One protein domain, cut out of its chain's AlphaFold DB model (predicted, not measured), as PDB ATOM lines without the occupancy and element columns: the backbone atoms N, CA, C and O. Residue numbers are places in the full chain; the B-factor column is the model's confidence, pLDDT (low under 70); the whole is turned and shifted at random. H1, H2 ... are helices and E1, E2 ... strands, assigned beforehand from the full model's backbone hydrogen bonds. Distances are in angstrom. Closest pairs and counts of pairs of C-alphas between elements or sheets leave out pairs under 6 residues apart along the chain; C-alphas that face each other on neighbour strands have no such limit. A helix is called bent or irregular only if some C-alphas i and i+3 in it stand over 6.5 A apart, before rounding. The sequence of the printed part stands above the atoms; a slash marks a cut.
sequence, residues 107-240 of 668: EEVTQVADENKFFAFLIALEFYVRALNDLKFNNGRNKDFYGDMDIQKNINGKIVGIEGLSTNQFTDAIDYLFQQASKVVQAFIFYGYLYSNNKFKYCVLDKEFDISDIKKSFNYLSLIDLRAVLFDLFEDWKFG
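This is residues 107 to 240 of the 668 residues of an uncharacterized protein of Bacillus cereus (UniProt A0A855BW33). Two long helices, H2 and H4, stand side by side and run opposite ways, and H5 and then H6 cross one face of this pair at about a right angle, H5 over H2 and H6 over H4. H6 runs on past H4, and residues 229 to 240 stick out as an arm; a small hairpin, E1 and E2, lies toward one end of the pair, and the unnamed residues 192 to 210 loop across the other end. The printed part has 134 residues, with six named helices and two named strands that follow each other along the chain as H1, H2, H3, E1, E2, H4, H5, H6; the class is mostly helix, and the sheet E1 - E2 is antiparallel. The whole is compact, with a radius of gyration of the C-alphas of 16.3 A, but flat, spanning 46 by 44 by 21 A.

Find C-alpha 107 at (-80.836, 45.007, -19.714), where H1, residues 107 to 110, begins. H2, residues 114 to 138, then runs 35.7 A; it is irregular, with C-alphas 115 and 118 7.3 A apart. Next come H3, residues 143 to 146, and the strands E1, residues 153 to 155, and E2, residues 158 to 160. Find C-alpha 167 at (-73.227, 32.792, 12.040); from there H4, residues 167 to 191, runs 35.1 A. H5, residues 211 to 217, is 9.8 A long, and H6, residues 219 to 239, runs 30.4 A to C-alpha 239 at (-50.453, 43.085, -7.848).

Begin at the hub, H2, which touches H3, H4 and H5. With residues 118 to 129 alone it touches H4, at a shallow tilt of 6 degrees, opposite ways; the closest C-alphas, of Phe 118 and Phe 188, are 6.6 A apart. H5 touches H2 about perpendicular, at 87 degrees, closest at the C-alphas of Ala 120 and Ile 214, 4.7 A. H6 touches H4 with residues 221 to 228 alone, about perpendicular at 90 degrees, closest at the C-alphas of Gln 180 and Ile 224, 6.2 A. The helix packing is only just mostly crossed, with 1 of 3 tilted pairs shallow. H3 touches H2, closest at the C-alphas of Ala 131 and Tyr 146, 6.4 A. H1 only just touches H5, with 3 pairs of C-alphas within 8 A, closest at Val 109 and Lys 216, 5.5 A. In the hairpin of E1 and E2, look for N 155 and O 158, 2.8 A apart, within hydrogen-bond range; E1 is apart from H4. Every O i to N i+4 pair is within range in H5 and H6, against 19 of 21 in H2 and in H4; H1 and H3 are too short for such a pair.

Look at the C-alphas of Lys 207 and Gly 240, the two farthest apart, at 47.1 A. The printed part has no cut, and the link from H4 to H5 is long, at 19 residues. The mean pLDDT of the printed part is 85.5; residues 150 to 160 and residue 168 are under 70.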
ATOM      1  N   GLU A 107     -79.693  44.512 -18.938       86.12
ATOM      2  CA  GLU A 107     -80.836  45.007 -19.714       86.12
ATOM      3  C   GLU A 107     -82.029  45.287 -18.793       86.12
ATOM      4  O   GLU A 107     -82.603  46.376 -18.837       86.12
ATOM      5  N   GLU A 108     -82.351  44.371 -17.879       89.00
ATOM      6  CA  GLU A 108     -83.465  44.545 -16.939       89.00
ATOM      7  C   GLU A 108     -83.288  45.758 -16.016       89.00
ATOM      8  O   GLU A 108     -84.212  46.562 -15.872       89.00
ATOM      9  N   VAL A 109     -82.099  45.949 -15.431       90.19
ATOM     10  CA  VAL A 109     -81.850  47.114 -14.559       90.19
ATOM     11  C   VAL A 109     -81.796  48.430 -15.335       90.19
ATOM     12  O   VAL A 109     -82.086  49.490 -14.778       90.19
ATOM     13  N   THR A 110     -81.459  48.400 -16.629       87.88
ATOM     14  CA  THR A 110     -81.478  49.612 -17.466       87.88
ATOM     15  C   THR A 110     -82.881  50.095 -17.810       87.88
ATOM     16  O   THR A 110     -83.034  51.281 -18.095       87.88
ATOM     17  N   GLN A 111     -83.893  49.224 -17.730       91.31
ATOM     18  CA  GLN A 111     -85.296  49.588 -17.955       91.31
ATOM     19  C   GLN A 111     -85.914  50.387 -16.803       91.31
ATOM     20  O   GLN A 111     -86.965  50.997 -16.996       91.31
ATOM     21  N   VAL A 112     -85.312  50.360 -15.611       92.44
ATOM     22  CA  VAL A 112     -85.749  51.191 -14.482       92.44
ATOM     23  C   VAL A 112     -85.535  52.657 -14.856       92.44
ATOM     24  O   VAL A 112     -84.467  53.015 -15.356       92.44
ATOM     25  N   ALA A 113     -86.529  53.515 -14.618       91.44
ATOM     26  CA  ALA A 113     -86.403  54.942 -14.912       91.44
ATOM     27  C   ALA A 113     -85.199  55.538 -14.167       91.44
ATOM     28  O   ALA A 113     -84.983  55.245 -12.990       91.44
ATOM     29  N   ASP A 114     -84.407  56.374 -14.845       91.75
ATOM     30  CA  ASP A 114     -83.157  56.910 -14.296       91.75
ATOM     31  C   ASP A 114     -83.372  57.552 -12.912       91.75
ATOM     32  O   ASP A 114     -82.648  57.242 -11.974       91.75
ATOM     33  N   GLU A 115     -84.400  58.382 -12.741       91.38
ATOM     34  CA  GLU A 115     -84.766  59.005 -11.462       91.38
ATOM     35  C   GLU A 115     -85.070  58.013 -10.325       91.38
ATOM     36  O   GLU A 115     -84.893  58.365  -9.159       91.38
ATOM     37  N   ASN A 116     -85.469  56.780 -10.642       92.94
ATOM     38  CA  ASN A 116     -85.837  55.765  -9.657       92.94
ATOM     39  C   ASN A 116     -84.683  54.811  -9.316       92.94
ATOM     40  O   ASN A 116     -84.654  54.281  -8.205       92.94
ATOM     41  N   LYS A 117     -83.720  54.606 -10.228       93.44
ATOM     42  CA  LYS A 117     -82.659  53.581 -10.116       93.44
ATOM     43  C   LYS A 117     -81.974  53.535  -8.754       93.44
ATOM     44  O   LYS A 117     -81.818  52.466  -8.171       93.44
ATOM     45  N   PHE A 118     -81.564  54.696  -8.250       94.69
ATOM     46  CA  PHE A 118     -80.806  54.787  -7.007       94.69
ATOM     47  C   PHE A 118     -81.600  54.274  -5.798       94.69
ATOM     48  O   PHE A 118     -81.119  53.416  -5.061       94.69
ATOM     49  N   PHE A 119     -82.825  54.764  -5.606       95.31
ATOM     50  CA  PHE A 119     -83.650  54.369  -4.465       95.31
ATOM     51  C   PHE A 119     -84.273  52.987  -4.634       95.31
ATOM     52  O   PHE A 119     -84.329  52.246  -3.658       95.31
ATOM     53  N   ALA A 120     -84.650  52.593  -5.855       94.94
ATOM     54  CA  ALA A 120     -85.112  51.235  -6.129       94.94
ATOM     55  C   ALA A 120     -84.034  50.197  -5.764       94.94
ATOM     56  O   ALA A 120     -84.341  49.191  -5.126       94.94
ATOM     57  N   PHE A 121     -82.762  50.481  -6.073       95.50
ATOM     58  CA  PHE A 121     -81.635  49.652  -5.643       95.50
ATOM     59  C   PHE A 121     -81.466  49.618  -4.118       95.50
ATOM     60  O   PHE A 121     -81.317  48.538  -3.552       95.50
ATOM     61  N   LEU A 122     -81.502  50.772  -3.439       96.00
ATOM     62  CA  LEU A 122     -81.359  50.815  -1.978       96.00
ATOM     63  C   LEU A 122     -82.482  50.062  -1.253       96.00
ATOM     64  O   LEU A 122     -82.206  49.351  -0.287       96.00
ATOM     65  N   ILE A 123     -83.724  50.185  -1.729       95.06
ATOM     66  CA  ILE A 123     -84.871  49.449  -1.186       95.06
ATOM     67  C   ILE A 123     -84.706  47.949  -1.441       95.06
ATOM     68  O   ILE A 123     -84.864  47.164  -0.511       95.06
ATOM     69  N   ALA A 124     -84.338  47.542  -2.662       93.81
ATOM     70  CA  ALA A 124     -84.101  46.133  -2.984       93.81
ATOM     71  C   ALA A 124     -83.000  45.522  -2.100       93.81
ATOM     72  O   ALA A 124     -83.168  44.423  -1.571       93.81
ATOM     73  N   LEU A 125     -81.899  46.252  -1.883       94.56
ATOM     74  CA  LEU A 125     -80.821  45.839  -0.987       94.56
ATOM     75  C   LEU A 125     -81.313  45.678   0.456       94.56
ATOM     76  O   LEU A 125     -81.016  44.663   1.084       94.56
ATOM     77  N   GLU A 126     -82.060  46.651   0.985       94.94
ATOM     78  CA  GLU A 126     -82.588  46.556   2.348       94.94
ATOM     79  C   GLU A 126     -83.575  45.408   2.514       94.94
ATOM     80  O   GLU A 126     -83.452  44.616   3.447       94.94
ATOM     81  N   PHE A 127     -84.513  45.268   1.580       93.25
ATOM     82  CA  PHE A 127     -85.458  44.160   1.558       93.25
ATOM     83  C   PHE A 127     -84.732  42.817   1.609       93.25
ATOM     84  O   PHE A 127     -85.015  41.985   2.474       93.25
ATOM     85  N   TYR A 128     -83.751  42.639   0.720       91.94
ATOM     86  CA  TYR A 128     -82.952  41.425   0.631       91.94
ATOM     87  C   TYR A 128     -82.255  41.124   1.957       91.94
ATOM     88  O   TYR A 128     -82.403  40.052   2.532       91.94
ATOM     89  N   VAL A 129     -81.542  42.099   2.506       92.06
ATOM     90  CA  VAL A 129     -80.742  41.912   3.718       92.06
ATOM     91  C   VAL A 129     -81.623  41.620   4.930       92.06
ATOM     92  O   VAL A 129     -81.285  40.751   5.738       92.06
ATOM     93  N   ARG A 130     -82.765  42.296   5.070       92.38
ATOM     94  CA  ARG A 130     -83.723  42.038   6.156       92.38
ATOM     95  C   ARG A 130     -84.326  40.646   6.059       92.38
ATOM     96  O   ARG A 130     -84.350  39.952   7.074       92.38
ATOM     97  N   ALA A 131     -84.724  40.213   4.862       90.50
ATOM     98  CA  ALA A 131     -85.227  38.862   4.623       90.50
ATOM     99  C   ALA A 131     -84.196  37.801   5.031       90.50
ATOM    100  O   ALA A 131     -84.506  36.874   5.775       90.50
ATOM    101  N   LEU A 132     -82.936  37.983   4.640       88.88
ATOM    102  CA  LEU A 132     -81.853  37.065   4.998       88.88
ATOM    103  C   LEU A 132     -81.592  37.011   6.503       88.88
ATOM    104  O   LEU A 132     -81.370  35.943   7.070       88.88
ATOM    105  N   ASN A 133     -81.642  38.156   7.176       89.19
ATOM    106  CA  ASN A 133     -81.508  38.198   8.626       89.19
ATOM    107  C   ASN A 133     -82.673  37.512   9.337       89.19
ATOM    108  O   ASN A 133     -82.445  36.805  10.318       89.19
ATOM    109  N   ASP A 134     -83.898  37.696   8.845       88.56
ATOM    110  CA  ASP A 134     -85.083  37.046   9.395       88.56
ATOM    111  C   ASP A 134     -85.023  35.525   9.212       88.56
ATOM    112  O   ASP A 134     -85.212  34.771  10.169       88.56
ATOM    113  N   LEU A 135     -84.644  35.065   8.019       87.31
ATOM    114  CA  LEU A 135     -84.379  33.654   7.743       87.31
ATOM    115  C   LEU A 135     -83.321  33.089   8.694       87.31
ATOM    116  O   LEU A 135     -83.529  32.031   9.283       87.31
ATOM    117  N   LYS A 136     -82.205  33.806   8.886       86.31
ATOM    118  CA  LYS A 136     -81.076  33.291   9.663       86.31
ATOM    119  C   LYS A 136     -81.310  33.277  11.171       86.31
ATOM    120  O   LYS A 136     -80.905  32.329  11.841       86.31
ATOM    121  N   PHE A 137     -81.884  34.346  11.711       86.06
ATOM    122  CA  PHE A 137     -81.930  34.574  13.157       86.06
ATOM    123  C   PHE A 137     -83.332  34.450  13.751       86.06
ATOM    124  O   PHE A 137     -83.451  34.218  14.953       86.06
ATOM    125  N   ASN A 138     -84.377  34.544  12.927       85.69
ATOM    126  CA  ASN A 138     -85.769  34.444  13.363       85.69
ATOM    127  C   ASN A 138     -86.495  33.225  12.776       85.69
ATOM    128  O   ASN A 138     -87.703  33.112  12.963       85.69
ATOM    129  N   ASN A 139     -85.790  32.310  12.099       84.94
ATOM    130  CA  ASN A 139     -86.361  31.143  11.409       84.94
ATOM    131  C   ASN A 139     -87.426  31.516  10.361       84.94
ATOM    132  O   ASN A 139     -88.365  30.757  10.122       84.94
ATOM    133  N   GLY A 140     -87.300  32.701   9.762       84.25
ATOM    134  CA  GLY A 140     -88.209  33.183   8.733       84.25
ATOM    135  C   GLY A 140     -89.644  33.415   9.206       84.25
ATOM    136  O   GLY A 140     -90.590  33.074   8.498       84.25
ATOM    137  N   ARG A 141     -89.826  33.966  10.411       88.12
ATOM    138  CA  ARG A 141     -91.152  34.328  10.949       88.12
ATOM    139  C   ARG A 141     -91.928  35.285  10.046       88.12
ATOM    140  O   ARG A 141     -93.148  35.317  10.143       88.12
ATOM    141  N   ASN A 142     -91.237  36.046   9.204       88.75
ATOM    142  CA  ASN A 142     -91.822  37.050   8.323       88.75
ATOM    143  C   ASN A 142     -91.820  36.614   6.844       88.75
ATOM    144  O   ASN A 142     -91.904  37.468   5.962       88.75
ATOM    145  N   LYS A 143     -91.729  35.304   6.553       87.12
ATOM    146  CA  LYS A 143     -91.710  34.757   5.178       87.12
ATOM    147  C   LYS A 143     -92.872  35.227   4.302       87.12
ATOM    148  O   LYS A 143     -92.677  35.364   3.101       87.12
ATOM    149  N   ASP A 144     -94.028  35.550   4.877       87.56
ATOM    150  CA  ASP A 144     -95.181  36.067   4.124       87.56
ATOM    151  C   ASP A 144     -94.868  37.368   3.358       87.56
ATOM    152  O   ASP A 144     -95.470  37.632   2.319       87.56
ATOM    153  N   PHE A 145     -93.892  38.160   3.819       84.31
ATOM    154  CA  PHE A 145     -93.498  39.414   3.168       84.31
ATOM    155  C   PHE A 145     -92.535  39.223   1.997       84.31
ATOM    156  O   PHE A 145     -92.534  40.031   1.069       84.31
ATOM    157  N   TYR A 146     -91.685  38.198   2.045       84.56
ATOM    158  CA  TYR A 146     -90.543  38.076   1.134       84.56
ATOM    159  C   TYR A 146     -90.452  36.733   0.398       84.56
ATOM    160  O   TYR A 146     -89.605  36.581  -0.483       84.56
ATOM    161  N   GLY A 147     -91.335  35.787   0.714       83.12
ATOM    162  CA  GLY A 147     -91.435  34.480   0.074       83.12
ATOM    163  C   GLY A 147     -90.204  33.595   0.271       83.12
ATOM    164  O   GLY A 147     -89.492  33.670   1.276       83.12
ATOM    165  N   ASP A 148     -89.951  32.744  -0.723       71.50
ATOM    166  CA  ASP A 148     -88.838  31.795  -0.736       71.50
ATOM    167  C   ASP A 148     -87.540  32.464  -1.210       71.50
ATOM    168  O   ASP A 148     -87.049  32.234  -2.315       71.50
ATOM    169  N   MET A 149     -86.980  33.329  -0.364       72.56
ATOM    170  CA  MET A 149     -85.611  33.816  -0.535       72.56
ATOM    171  C   MET A 149     -84.601  32.833   0.053       72.56
ATOM    172  O   MET A 149     -84.787  32.332   1.159       72.56
ATOM    173  N   ASP A 150     -83.486  32.616  -0.643       64.88
ATOM    174  CA  ASP A 150     -82.338  31.891  -0.102       64.88
ATOM    175  C   ASP A 150     -81.025  32.448  -0.672       64.88
ATOM    176  O   ASP A 150     -80.930  32.755  -1.862       64.88
ATOM    177  N   ILE A 151     -80.001  32.557   0.179       63.59
ATOM    178  CA  ILE A 151     -78.618  32.679  -0.292       63.59
ATOM    179  C   ILE A 151     -78.065  31.272  -0.409       63.59
ATOM    180  O   ILE A 151     -77.855  30.584   0.589       63.59
ATOM    181  N   GLN A 152     -77.693  30.909  -1.626       64.50
ATOM    182  CA  GLN A 152     -76.930  29.707  -1.893       64.50
ATOM    183  C   GLN A 152     -75.437  30.041  -1.934       64.50
ATOM    184  O   GLN A 152     -74.977  30.779  -2.804       64.50
ATOM    185  N   LYS A 153     -74.652  29.484  -1.008       54.38
ATOM    186  CA  LYS A 153     -73.183  29.545  -1.061       54.38
ATOM    187  C   LYS A 153     -72.583  28.189  -1.365       54.38
ATOM    188  O   LYS A 153     -72.966  27.179  -0.787       54.38
ATOM    189  N   ASN A 154     -71.557  28.176  -2.208       47.69
ATOM    190  CA  ASN A 154     -70.741  26.985  -2.399       47.69
ATOM    191  C   ASN A 154     -69.695  26.860  -1.277       47.69
ATOM    192  O   ASN A 154     -68.709  27.608  -1.249       47.69
ATOM    193  N   ILE A 155     -69.908  25.895  -0.378       53.78
ATOM    194  CA  ILE A 155     -68.988  25.505   0.694       53.78
ATOM    195  C   ILE A 155     -68.511  24.077   0.425       53.78
ATOM    196  O   ILE A 155     -69.295  23.132   0.360       53.78
ATOM    197  N   ASN A 156     -67.200  23.909   0.268       49.28
ATOM    198  CA  ASN A 156     -66.535  22.622   0.026       49.28
ATOM    199  C   ASN A 156     -67.009  21.871  -1.235       49.28
ATOM    200  O   ASN A 156     -66.781  20.664  -1.328       49.28
ATOM    201  N   GLY A 157     -67.606  22.561  -2.212       48.69
ATOM    202  CA  GLY A 157     -68.203  21.951  -3.407       48.69
ATOM    203  C   GLY A 157     -69.687  21.604  -3.248       48.69
ATOM    204  O   GLY A 157     -70.265  21.015  -4.156       48.69
ATOM    205  N   LYS A 158     -70.307  21.943  -2.111       53.06
ATOM    206  CA  LYS A 158     -71.742  21.778  -1.860       53.06
ATOM    207  C   LYS A 158     -72.419  23.137  -1.841       53.06
ATOM    208  O   LYS A 158     -71.916  24.069  -1.220       53.06
ATOM    209  N   ILE A 159     -73.575  23.230  -2.485       66.88
ATOM    210  CA  ILE A 159     -74.451  24.387  -2.338       66.88
ATOM    211  C   ILE A 159     -75.124  24.281  -0.968       66.88
ATOM    212  O   ILE A 159     -75.806  23.301  -0.674       66.88
ATOM    213  N   VAL A 160     -74.867  25.267  -0.120       68.88
ATOM    214  CA  VAL A 160     -75.404  25.396   1.229       68.88
ATOM    215  C   VAL A 160     -76.293  26.632   1.241       68.88
ATOM    216  O   VAL A 160     -75.820  27.727   0.937       68.88
ATOM    217  N   GLY A 161     -77.572  26.440   1.564       76.38
ATOM    218  CA  GLY A 161     -78.512  27.537   1.792       76.38
ATOM    219  C   GLY A 161     -78.191  28.304   3.075       76.38
ATOM    220  O   GLY A 161     -77.373  27.873   3.899       76.38
ATOM    221  N   ILE A 162     -78.872  29.420   3.293       77.62
ATOM    222  CA  ILE A 162     -78.642  30.332   4.422       77.62
ATOM    223  C   ILE A 162     -78.699  29.637   5.797       77.62
ATOM    224  O   ILE A 162     -77.927  29.954   6.715       77.62
ATOM    225  N   GLU A 163     -79.577  28.642   5.937       73.62
ATOM    226  CA  GLU A 163     -79.763  27.866   7.164       73.62
ATOM    227  C   GLU A 163     -78.494  27.089   7.537       73.62
ATOM    228  O   GLU A 163     -78.116  27.057   8.709       73.62
ATOM    229  N   GLY A 164     -77.782  26.554   6.540       75.19
ATOM    230  CA  GLY A 164     -76.578  25.747   6.735       75.19
ATOM    231  C   GLY A 164     -75.290  26.545   6.969       75.19
ATOM    232  O   GLY A 164     -74.272  25.951   7.321       75.19
ATOM    233  N   LEU A 165     -75.309  27.872   6.801       77.44
ATOM    234  CA  LEU A 165     -74.156  28.730   7.095       77.44
ATOM    235  C   LEU A 165     -73.915  28.837   8.605       77.44
ATOM    236  O   LEU A 165     -74.856  28.936   9.387       77.44
ATOM    237  N   SER A 166     -72.667  28.910   9.060       74.94
ATOM    238  CA  SER A 166     -72.409  29.371  10.431       74.94
ATOM    239  C   SER A 166     -72.758  30.862  10.573       74.94
ATOM    240  O   SER A 166     -72.813  31.595   9.584       74.94
ATOM    241  N   THR A 167     -72.978  31.354  11.798       74.31
ATOM    242  CA  THR A 167     -73.227  32.792  12.040       74.31
ATOM    243  C   THR A 167     -72.108  33.675  11.480       74.31
ATOM    244  O   THR A 167     -72.386  34.745  10.942       74.31
ATOM    245  N   ASN A 168     -70.857  33.215  11.554       68.81
ATOM    246  CA  ASN A 168     -69.710  33.948  11.022       68.81
ATOM    247  C   ASN A 168     -69.717  33.948   9.495       68.81
ATOM    248  O   ASN A 168     -69.662  35.012   8.897       68.81
ATOM    249  N   GLN A 169     -69.901  32.781   8.869       74.94
ATOM    250  CA  GLN A 169     -69.990  32.674   7.409       74.94
ATOM    251  C   GLN A 169     -71.129  33.529   6.838       74.94
ATOM    252  O   GLN A 169     -70.986  34.112   5.763       74.94
ATOM    253  N   PHE A 170     -72.254  33.605   7.553       81.94
ATOM    254  CA  PHE A 170     -73.363  34.486   7.207       81.94
ATOM    255  C   PHE A 170     -72.991  35.966   7.369       81.94
ATOM    256  O   PHE A 170     -73.222  36.752   6.457       81.94
ATOM    257  N   THR A 171     -72.377  36.344   8.491       81.00
ATOM    258  CA  THR A 171     -71.947  37.731   8.738       81.00
ATOM    259  C   THR A 171     -70.946  38.194   7.682       81.00
ATOM    260  O   THR A 171     -71.161  39.227   7.062       81.00
ATOM    261  N   ASP A 172     -69.928  37.385   7.382       78.19
ATOM    262  CA  ASP A 172     -68.927  37.695   6.358       78.19
ATOM    263  C   ASP A 172     -69.557  37.794   4.955       78.19
ATOM    264  O   ASP A 172     -69.133  38.602   4.130       78.19
ATOM    265  N   ALA A 173     -70.600  36.998   4.667       81.12
ATOM    266  CA  ALA A 173     -71.361  37.112   3.422       81.12
ATOM    267  C   ALA A 173     -72.055  38.469   3.288       81.12
ATOM    268  O   ALA A 173     -71.993  39.095   2.231       81.12
ATOM    269  N   ILE A 174     -72.725  38.890   4.356       86.62
ATOM    270  CA  ILE A 174     -73.479  40.137   4.400       86.62
ATOM    271  C   ILE A 174     -72.531  41.341   4.375       86.62
ATOM    272  O   ILE A 174     -72.771  42.280   3.618       86.62
ATOM    273  N   ASP A 175     -71.428  41.298   5.123       86.31
ATOM    274  CA  ASP A 175     -70.426  42.365   5.123       86.31
ATOM    275  C   ASP A 175     -69.806  42.543   3.729       86.31
ATOM    276  O   ASP A 175     -69.661  43.672   3.253       86.31
ATOM    277  N   TYR A 176     -69.512  41.440   3.029       84.38
ATOM    278  CA  TYR A 176     -69.041  41.489   1.644       84.38
ATOM    279  C   TYR A 176     -70.082  42.108   0.704       84.38
ATOM    280  O   TYR A 176     -69.750  43.011  -0.067       84.38
ATOM    281  N   LEU A 177     -71.351  41.693   0.808       88.50
ATOM    282  CA  LEU A 177     -72.446  42.281   0.034       88.50
ATOM    283  C   LEU A 177     -72.528  43.799   0.249       88.50
ATOM    284  O   LEU A 177     -72.647  44.549  -0.718       88.50
ATOM    285  N   PHE A 178     -72.417  44.272   1.492       91.62
ATOM    286  CA  PHE A 178     -72.447  45.702   1.814       91.62
ATOM    287  C   PHE A 178     -71.287  46.471   1.184       91.62
ATOM    288  O   PHE A 178     -71.502  47.529   0.583       91.62
ATOM    289  N   GLN A 179     -70.067  45.935   1.271       88.88
ATOM    290  CA  GLN A 179     -68.891  46.548   0.650       88.88
ATOM    291  C   GLN A 179     -69.080  46.690  -0.860       88.88
ATOM    292  O   GLN A 179     -68.818  47.759  -1.417       88.88
ATOM    293  N   GLN A 180     -69.590  45.658  -1.529       89.00
ATOM    294  CA  GLN A 180     -69.776  45.689  -2.979       89.00
ATOM    295  C   GLN A 180     -70.977  46.540  -3.409       89.00
ATOM    296  O   GLN A 180     -70.876  47.304  -4.373       89.00
ATOM    297  N   ALA A 181     -72.080  46.507  -2.662       93.12
ATOM    298  CA  ALA A 181     -73.227  47.383  -2.883       93.12
ATOM    299  C   ALA A 181     -72.846  48.869  -2.761       93.12
ATOM    300  O   ALA A 181     -73.307  49.696  -3.552       93.12
ATOM    301  N   SER A 182     -71.917  49.210  -1.861       94.06
ATOM    302  CA  SER A 182     -71.389  50.575  -1.771       94.06
ATOM    303  C   SER A 182     -70.703  51.024  -3.071       94.06
ATOM    304  O   SER A 182     -70.824  52.186  -3.464       94.06
ATOM    305  N   LYS A 183     -70.047  50.109  -3.807       91.31
ATOM    306  CA  LYS A 183     -69.429  50.406  -5.114       91.31
ATOM    307  C   LYS A 183     -70.468  50.678  -6.193       91.31
ATOM    308  O   LYS A 183     -70.251  51.553  -7.030       91.31
ATOM    309  N   VAL A 184     -71.608  49.989  -6.149       91.62
ATOM    310  CA  VAL A 184     -72.756  50.285  -7.022       91.62
ATOM    311  C   VAL A 184     -73.305  51.679  -6.724       91.62
ATOM    312  O   VAL A 184     -73.541  52.463  -7.640       91.62
ATOM    313  N   VAL A 185     -73.404  52.067  -5.454       94.06
ATOM    314  CA  VAL A 185     -73.820  53.434  -5.106       94.06
ATOM    315  C   VAL A 185     -72.789  54.489  -5.492       94.06
ATOM    316  O   VAL A 185     -73.171  55.568  -5.947       94.06
ATOM    317  N   GLN A 186     -71.491  54.189  -5.435       93.00
ATOM    318  CA  GLN A 186     -70.479  55.082  -6.011       93.00
ATOM    319  C   GLN A 186     -70.672  55.257  -7.517       93.00
ATOM    320  O   GLN A 186     -70.549  56.377  -8.024       93.00
ATOM    321  N   ALA A 187     -70.992  54.169  -8.224       90.12
ATOM    322  CA  ALA A 187     -71.313  54.198  -9.645       90.12
ATOM    323  C   ALA A 187     -72.524  55.085  -9.942       90.12
ATOM    324  O   ALA A 187     -72.456  55.880 -10.878       90.12
ATOM    325  N   PHE A 188     -73.576  55.020  -9.121       92.19
ATOM    326  CA  PHE A 188     -74.721  55.917  -9.244       92.19
ATOM    327  C   PHE A 188     -74.339  57.381  -8.978       92.19
ATOM    328  O   PHE A 188     -74.456  58.223  -9.868       92.19
ATOM    329  N   ILE A 189     -73.856  57.690  -7.773       93.56
ATOM    330  CA  ILE A 189     -73.747  59.072  -7.281       93.56
ATOM    331  C   ILE A 189     -72.579  59.829  -7.927       93.56
ATOM    332  O   ILE A 189     -72.717  60.998  -8.282       93.56
ATOM    333  N   PHE A 190     -71.415  59.190  -8.090       91.69
ATOM    334  CA  PHE A 190     -70.171  59.903  -8.423       91.69
ATOM    335  C   PHE A 190     -69.649  59.662  -9.836       91.69
ATOM    336  O   PHE A 190     -68.862  60.474 -10.333       91.69
ATOM    337  N   TYR A 191     -70.028  58.550 -10.464       87.00
ATOM    338  CA  TYR A 191     -69.589  58.225 -11.824       87.00
ATOM    339  C   TYR A 191     -70.712  58.324 -12.854       87.00
ATOM    340  O   TYR A 191     -70.429  58.551 -14.027       87.00
ATOM    341  N   GLY A 192     -71.963  58.151 -12.433       84.94
ATOM    342  CA  GLY A 192     -73.144  58.260 -13.275       84.94
ATOM    343  C   GLY A 192     -73.292  57.163 -14.332       84.94
ATOM    344  O   GLY A 192     -74.305  57.160 -15.014       84.94
ATOM    345  N   TYR A 193     -72.353  56.219 -14.484       85.50
ATOM    346  CA  TYR A 193     -72.336  55.303 -15.637       85.50
ATOM    347  C   TYR A 193     -73.488  54.285 -15.675       85.50
ATOM    348  O   TYR A 193     -73.659  53.597 -16.674       85.50
ATOM    349  N   LEU A 194     -74.272  54.181 -14.597       86.19
ATOM    350  CA  LEU A 194     -75.499  53.378 -14.548       86.19
ATOM    351  C   LEU A 194     -76.745  54.148 -15.038       86.19
ATOM    352  O   LEU A 194     -77.836  53.577 -15.122       86.19
ATOM    353  N   TYR A 195     -76.597  55.431 -15.376       86.62
ATOM    354  CA  TYR A 195     -77.645  56.292 -15.927       86.62
ATOM    355  C   TYR A 195     -77.493  56.462 -17.435       86.62
ATOM    356  O   TYR A 195     -76.375  56.504 -17.952       86.62
ATOM    357  N   SER A 196     -78.613  56.669 -18.130       85.94
ATOM    358  CA  SER A 196     -78.635  56.817 -19.595       85.94
ATOM    359  C   SER A 196     -77.746  57.958 -20.112       85.94
ATOM    360  O   SER A 196     -77.132  57.853 -21.170       85.94
ATOM    361  N   ASN A 197     -77.638  59.049 -19.350       85.75
ATOM    362  CA  ASN A 197     -76.889  60.248 -19.724       85.75
ATOM    363  C   ASN A 197     -75.601  60.452 -18.907       85.75
ATOM    364  O   ASN A 197     -75.041  61.551 -18.922       85.75
ATOM    365  N   ASN A 198     -75.144  59.425 -18.182       85.50
ATOM    366  CA  ASN A 198     -73.998  59.484 -17.273       85.50
ATOM    367  C   ASN A 198     -74.099  60.561 -16.170       85.50
ATOM    368  O   ASN A 198     -73.075  61.060 -15.696       85.50
ATOM    369  N   LYS A 199     -75.313  60.964 -15.764       89.25
ATOM    370  CA  LYS A 199     -75.529  61.959 -14.703       89.25
ATOM    371  C   LYS A 199     -76.405  61.394 -13.599       89.25
ATOM    372  O   LYS A 199     -77.457  60.826 -13.873       89.25
ATOM    373  N   PHE A 200     -75.983  61.627 -12.359       91.88
ATOM    374  CA  PHE A 200     -76.754  61.258 -11.183       91.88
ATOM    375  C   PHE A 200     -78.130  61.935 -11.197       91.88
ATOM    376  O   PHE A 200     -78.239  63.147 -11.408       91.88
ATOM    377  N   LYS A 201     -79.170  61.133 -10.976       89.94
ATOM    378  CA  LYS A 201     -80.564  61.552 -10.831       89.94
ATOM    379  C   LYS A 201     -81.210  60.745  -9.712       89.94
ATOM    380  O   LYS A 201     -80.871  59.580  -9.507       89.94
ATOM    381  N   TYR A 202     -82.148  61.368  -9.021       90.19
ATOM    382  CA  TYR A 202     -82.926  60.748  -7.960       90.19
ATOM    383  C   TYR A 202     -84.305  61.414  -7.898       90.19
ATOM    384  O   TYR A 202     -84.450  62.580  -8.271       90.19
ATOM    385  N   CYS A 203     -85.315  60.676  -7.456       86.81
ATOM    386  CA  CYS A 203     -86.653  61.194  -7.191       86.81
ATOM    387  C   CYS A 203     -86.799  61.651  -5.724       86.81
ATOM    388  O   CYS A 203     -85.868  61.553  -4.928       86.81
ATOM    389  N   VAL A 204     -87.961  62.193  -5.362       87.31
ATOM    390  CA  VAL A 204     -88.240  62.628  -3.982       87.31
ATOM    391  C   VAL A 204     -88.464  61.429  -3.045       87.31
ATOM    392  O   VAL A 204     -88.968  60.392  -3.465       87.31
ATOM    393  N   LEU A 205     -88.059  61.571  -1.777       87.56
ATOM    394  CA  LEU A 205     -87.985  60.484  -0.783       87.56
ATOM    395  C   LEU A 205     -89.340  60.001  -0.245       87.56
ATOM    396  O   LEU A 205     -89.422  58.902   0.296       87.56
ATOM    397  N   ASP A 206     -90.375  60.822  -0.375       86.50
ATOM    398  CA  ASP A 206     -91.744  60.595   0.095       86.50
ATOM    399  C   ASP A 206     -92.673  60.061  -1.008       86.50
ATOM    400  O   ASP A 206     -93.863  59.842  -0.782       86.50
ATOM    401  N   LYS A 207     -92.137  59.826  -2.211       86.25
ATOM    402  CA  LYS A 207     -92.888  59.271  -3.336       86.25
ATOM    403  C   LYS A 207     -92.824  57.745  -3.337       86.25
ATOM    404  O   LYS A 207     -91.756  57.153  -3.206       86.25
ATOM    405  N   GLU A 208     -93.978  57.124  -3.550       87.69
ATOM    406  CA  GLU A 208     -94.107  55.679  -3.724       87.69
ATOM    407  C   GLU A 208     -93.549  55.219  -5.084       87.69
ATOM    408  O   GLU A 208     -93.694  55.903  -6.105       87.69
ATOM    409  N   PHE A 209     -92.896  54.058  -5.090       82.75
ATOM    410  CA  PHE A 209     -92.267  53.467  -6.270       82.75
ATOM    411  C   PHE A 209     -93.119  52.343  -6.838       82.75
ATOM    412  O   PHE A 209     -93.761  51.593  -6.103       82.75
ATOM    413  N   ASP A 210     -93.038  52.145  -8.149       87.69
ATOM    414  CA  ASP A 210     -93.540  50.906  -8.721       87.69
ATOM    415  C   ASP A 210     -92.709  49.730  -8.179       87.69
ATOM    416  O   ASP A 210     -91.479  49.695  -8.286       87.69
ATOM    417  N   ILE A 211     -93.392  48.743  -7.601       87.75
ATOM    418  CA  ILE A 211     -92.791  47.490  -7.135       87.75
ATOM    419  C   ILE A 211     -92.031  46.801  -8.280       87.75
ATOM    420  O   ILE A 211     -91.050  46.098  -8.031       87.75
ATOM    421  N   SER A 212     -92.440  47.009  -9.536       91.06
ATOM    422  CA  SER A 212     -91.741  46.494 -10.714       91.06
ATOM    423  C   SER A 212     -90.303  47.027 -10.837       91.06
ATOM    424  O   SER A 212     -89.402  46.246 -11.148       91.06
ATOM    425  N   ASP A 213     -90.050  48.296 -10.497       93.12
ATOM    426  CA  ASP A 213     -88.706  48.894 -10.508       93.12
ATOM    427  C   ASP A 213     -87.812  48.290  -9.414       93.12
ATOM    428  O   ASP A 213     -86.630  48.008  -9.639       93.12
ATOM    429  N   ILE A 214     -88.383  48.033  -8.232       91.12
ATOM    430  CA  ILE A 214     -87.681  47.370  -7.123       91.12
ATOM    431  C   ILE A 214     -87.340  45.929  -7.513       91.12
ATOM    432  O   ILE A 214     -86.195  45.510  -7.355       91.12
ATOM    433  N   LYS A 215     -88.298  45.190  -8.090       90.12
ATOM    434  CA  LYS A 215     -88.099  43.816  -8.582       90.12
ATOM    435  C   LYS A 215     -86.956  43.729  -9.590       90.12
ATOM    436  O   LYS A 215     -86.060  42.911  -9.410       90.12
ATOM    437  N   LYS A 216     -86.933  44.611 -10.594       92.94
ATOM    438  CA  LYS A 216     -85.822  44.687 -11.561       92.94
ATOM    439  C   LYS A 216     -84.494  45.006 -10.876       92.94
ATOM    440  O   LYS A 216     -83.464  44.457 -11.253       92.94
ATOM    441  N   SER A 217     -84.511  45.848  -9.842       93.19
ATOM    442  CA  SER A 217     -83.306  46.243  -9.105       93.19
ATOM    443  C   SER A 217     -82.668  45.110  -8.289       93.19
ATOM    444  O   SER A 217     -81.474  45.199  -8.003       93.19
ATOM    445  N   PHE A 218     -83.376  44.012  -7.984       89.94
ATOM    446  CA  PHE A 218     -82.753  42.815  -7.386       89.94
ATOM    447  C   PHE A 218     -81.658  42.213  -8.270       89.94
ATOM    448  O   PHE A 218     -80.708  41.632  -7.747       89.94
ATOM    449  N   ASN A 219     -81.721  42.399  -9.591       90.25
ATOM    450  CA  ASN A 219     -80.680  41.919 -10.498       90.25
ATOM    451  C   ASN A 219     -79.309  42.554 -10.224       90.25
ATOM    452  O   ASN A 219     -78.287  41.920 -10.486       90.25
ATOM    453  N   TYR A 220     -79.253  43.752  -9.624       90.62
ATOM    454  CA  TYR A 220     -77.980  44.327  -9.184       90.62
ATOM    455  C   TYR A 220     -77.266  43.457  -8.145       90.62
ATOM    456  O   TYR A 220     -76.040  43.480  -8.109       90.62
ATOM    457  N   LEU A 221     -77.986  42.683  -7.325       86.38
ATOM    458  CA  LEU A 221     -77.387  41.824  -6.298       86.38
ATOM    459  C   LEU A 221     -76.594  40.669  -6.928       86.38
ATOM    460  O   LEU A 221     -75.455  40.427  -6.541       86.38
ATOM    461  N   SER A 222     -77.134  40.034  -7.971       82.62
ATOM    462  CA  SER A 222     -76.419  39.008  -8.750       82.62
ATOM    463  C   SER A 222     -75.210  39.591  -9.491       82.62
ATOM    464  O   SER A 222     -74.122  39.013  -9.501       82.62
ATOM    465  N   LEU A 223     -75.378  40.778 -10.083       88.38
ATOM    466  CA  LEU A 223     -74.302  41.479 -10.788       88.38
ATOM    467  C   LEU A 223     -73.177  41.924  -9.843       88.38
ATOM    468  O   LEU A 223     -72.019  41.969 -10.258       88.38
ATOM    469  N   ILE A 224     -73.499  42.246  -8.586       88.19
ATOM    470  CA  ILE A 224     -72.533  42.594  -7.539       88.19
ATOM    471  C   ILE A 224     -71.547  41.448  -7.304       88.19
ATOM    472  O   ILE A 224     -70.342  41.698  -7.325       88.19
ATOM    473  N   ASP A 225     -72.030  40.217  -7.136       82.56
ATOM    474  CA  ASP A 225     -71.169  39.064  -6.849       82.56
ATOM    475  C   ASP A 225     -70.203  38.782  -8.008       82.56
ATOM    476  O   ASP A 225     -68.994  38.634  -7.806       82.56
ATOM    477  N   LEU A 226     -70.713  38.791  -9.244       87.62
ATOM    478  CA  LEU A 226     -69.896  38.601 -10.449       87.62
ATOM    479  C   LEU A 226     -68.871  39.721 -10.631       87.62
ATOM    480  O   LEU A 226     -67.700  39.463 -10.928       87.62
ATOM    481  N   ARG A 227     -69.294  40.973 -10.419       89.50
ATOM    482  CA  ARG A 227     -68.401  42.131 -10.460       89.50
ATOM    483  C   ARG A 227     -67.278  41.967  -9.447       89.50
ATOM    484  O   ARG A 227     -66.122  42.200  -9.782       89.50
ATOM    485  N   ALA A 228     -67.607  41.596  -8.218       87.31
ATOM    486  CA  ALA A 228     -66.637  41.492  -7.147       87.31
ATOM    487  C   ALA A 228     -65.575  40.427  -7.460       87.31
ATOM    488  O   ALA A 228     -64.387  40.731  -7.429       87.31
ATOM    489  N   VAL A 229     -65.992  39.249  -7.939       89.06
ATOM    490  CA  VAL A 229     -65.079  38.198  -8.425       89.06
ATOM    491  C   VAL A 229     -64.137  38.707  -9.520       89.06
ATOM    492  O   VAL A 229     -62.933  38.447  -9.458       89.06
ATOM    493  N   LEU A 230     -64.658  39.418 -10.524       92.62
ATOM    494  CA  LEU A 230     -63.848  39.928 -11.637       92.62
ATOM    495  C   LEU A 230     -62.842  40.986 -11.187       92.62
ATOM    496  O   LEU A 230     -61.694  40.961 -11.625       92.62
ATOM    497  N   PHE A 231     -63.257  41.914 -10.324       92.06
ATOM    498  CA  PHE A 231     -62.377  42.968  -9.826       92.06
ATOM    499  C   PHE A 231     -61.336  42.435  -8.834       92.06
ATOM    500  O   PHE A 231     -60.187  42.869  -8.905       92.06
ATOM    501  N   ASP A 232     -61.690  41.470  -7.982       90.19
ATOM    502  CA  ASP A 232     -60.743  40.799  -7.085       90.19
ATOM    503  C   ASP A 232     -59.680  40.048  -7.906       90.19
ATOM    504  O   ASP A 232     -58.486  40.238  -7.692       90.19
ATOM    505  N   LEU A 233     -60.085  39.287  -8.931       92.62
ATOM    506  CA  LEU A 233     -59.146  38.596  -9.827       92.62
ATOM    507  C   LEU A 233     -58.325  39.549 -10.701       92.62
ATOM    508  O   LEU A 233     -57.192  39.237 -11.076       92.62
ATOM    509  N   PHE A 234     -58.878  40.708 -11.047       94.75
ATOM    510  CA  PHE A 234     -58.134  41.746 -11.745       94.75
ATOM    511  C   PHE A 234     -57.049  42.345 -10.843       94.75
ATOM    512  O   PHE A 234     -55.924  42.528 -11.298       94.75
ATOM    513  N   GLU A 235     -57.338  42.592  -9.564       92.81
ATOM    514  CA  GLU A 235     -56.335  43.023  -8.582       92.81
ATOM    515  C   GLU A 235     -55.300  41.921  -8.286       92.81
ATOM    516  O   GLU A 235     -54.106  42.227  -8.226       92.81
ATOM    517  N   ASP A 236     -55.721  40.653  -8.189       91.75
ATOM    518  CA  ASP A 236     -54.841  39.474  -8.112       91.75
ATOM    519  C   ASP A 236     -53.895  39.411  -9.316       91.75
ATOM    520  O   ASP A 236     -52.699  39.172  -9.153       91.75
ATOM    521  N   TRP A 237     -54.401  39.656 -10.530       94.12
ATOM    522  CA  TRP A 237     -53.556  39.770 -11.713       94.12
ATOM    523  C   TRP A 237     -52.581  40.925 -11.544       94.12
ATOM    524  O   TRP A 237     -51.387  40.660 -11.584       94.12
ATOM    525  N   LYS A 238     -53.047  42.158 -11.309       92.44
ATOM    526  CA  LYS A 238     -52.201  43.363 -11.241       92.44
ATOM    527  C   LYS A 238     -51.061  43.225 -10.236       92.44
ATOM    528  O   LYS A 238     -49.907  43.314 -10.629       92.44
ATOM    529  N   PHE A 239     -51.392  42.984  -8.970       89.31
ATOM    530  CA  PHE A 239     -50.453  43.085  -7.848       89.31
ATOM    531  C   PHE A 239     -50.012  41.729  -7.296       89.31
ATOM    532  O   PHE A 239     -49.003  41.639  -6.596       89.31
ATOM    533  N   GLY A 240     -50.766  40.672  -7.587       86.31
ATOM    534  CA  GLY A 240     -50.442  39.317  -7.177       86.31
ATOM    535  C   GLY A 240     -49.574  38.580  -8.198       86.31
ATOM    536  O   GLY A 240     -49.365  38.991  -9.346       86.31
TER     537      GLY A 240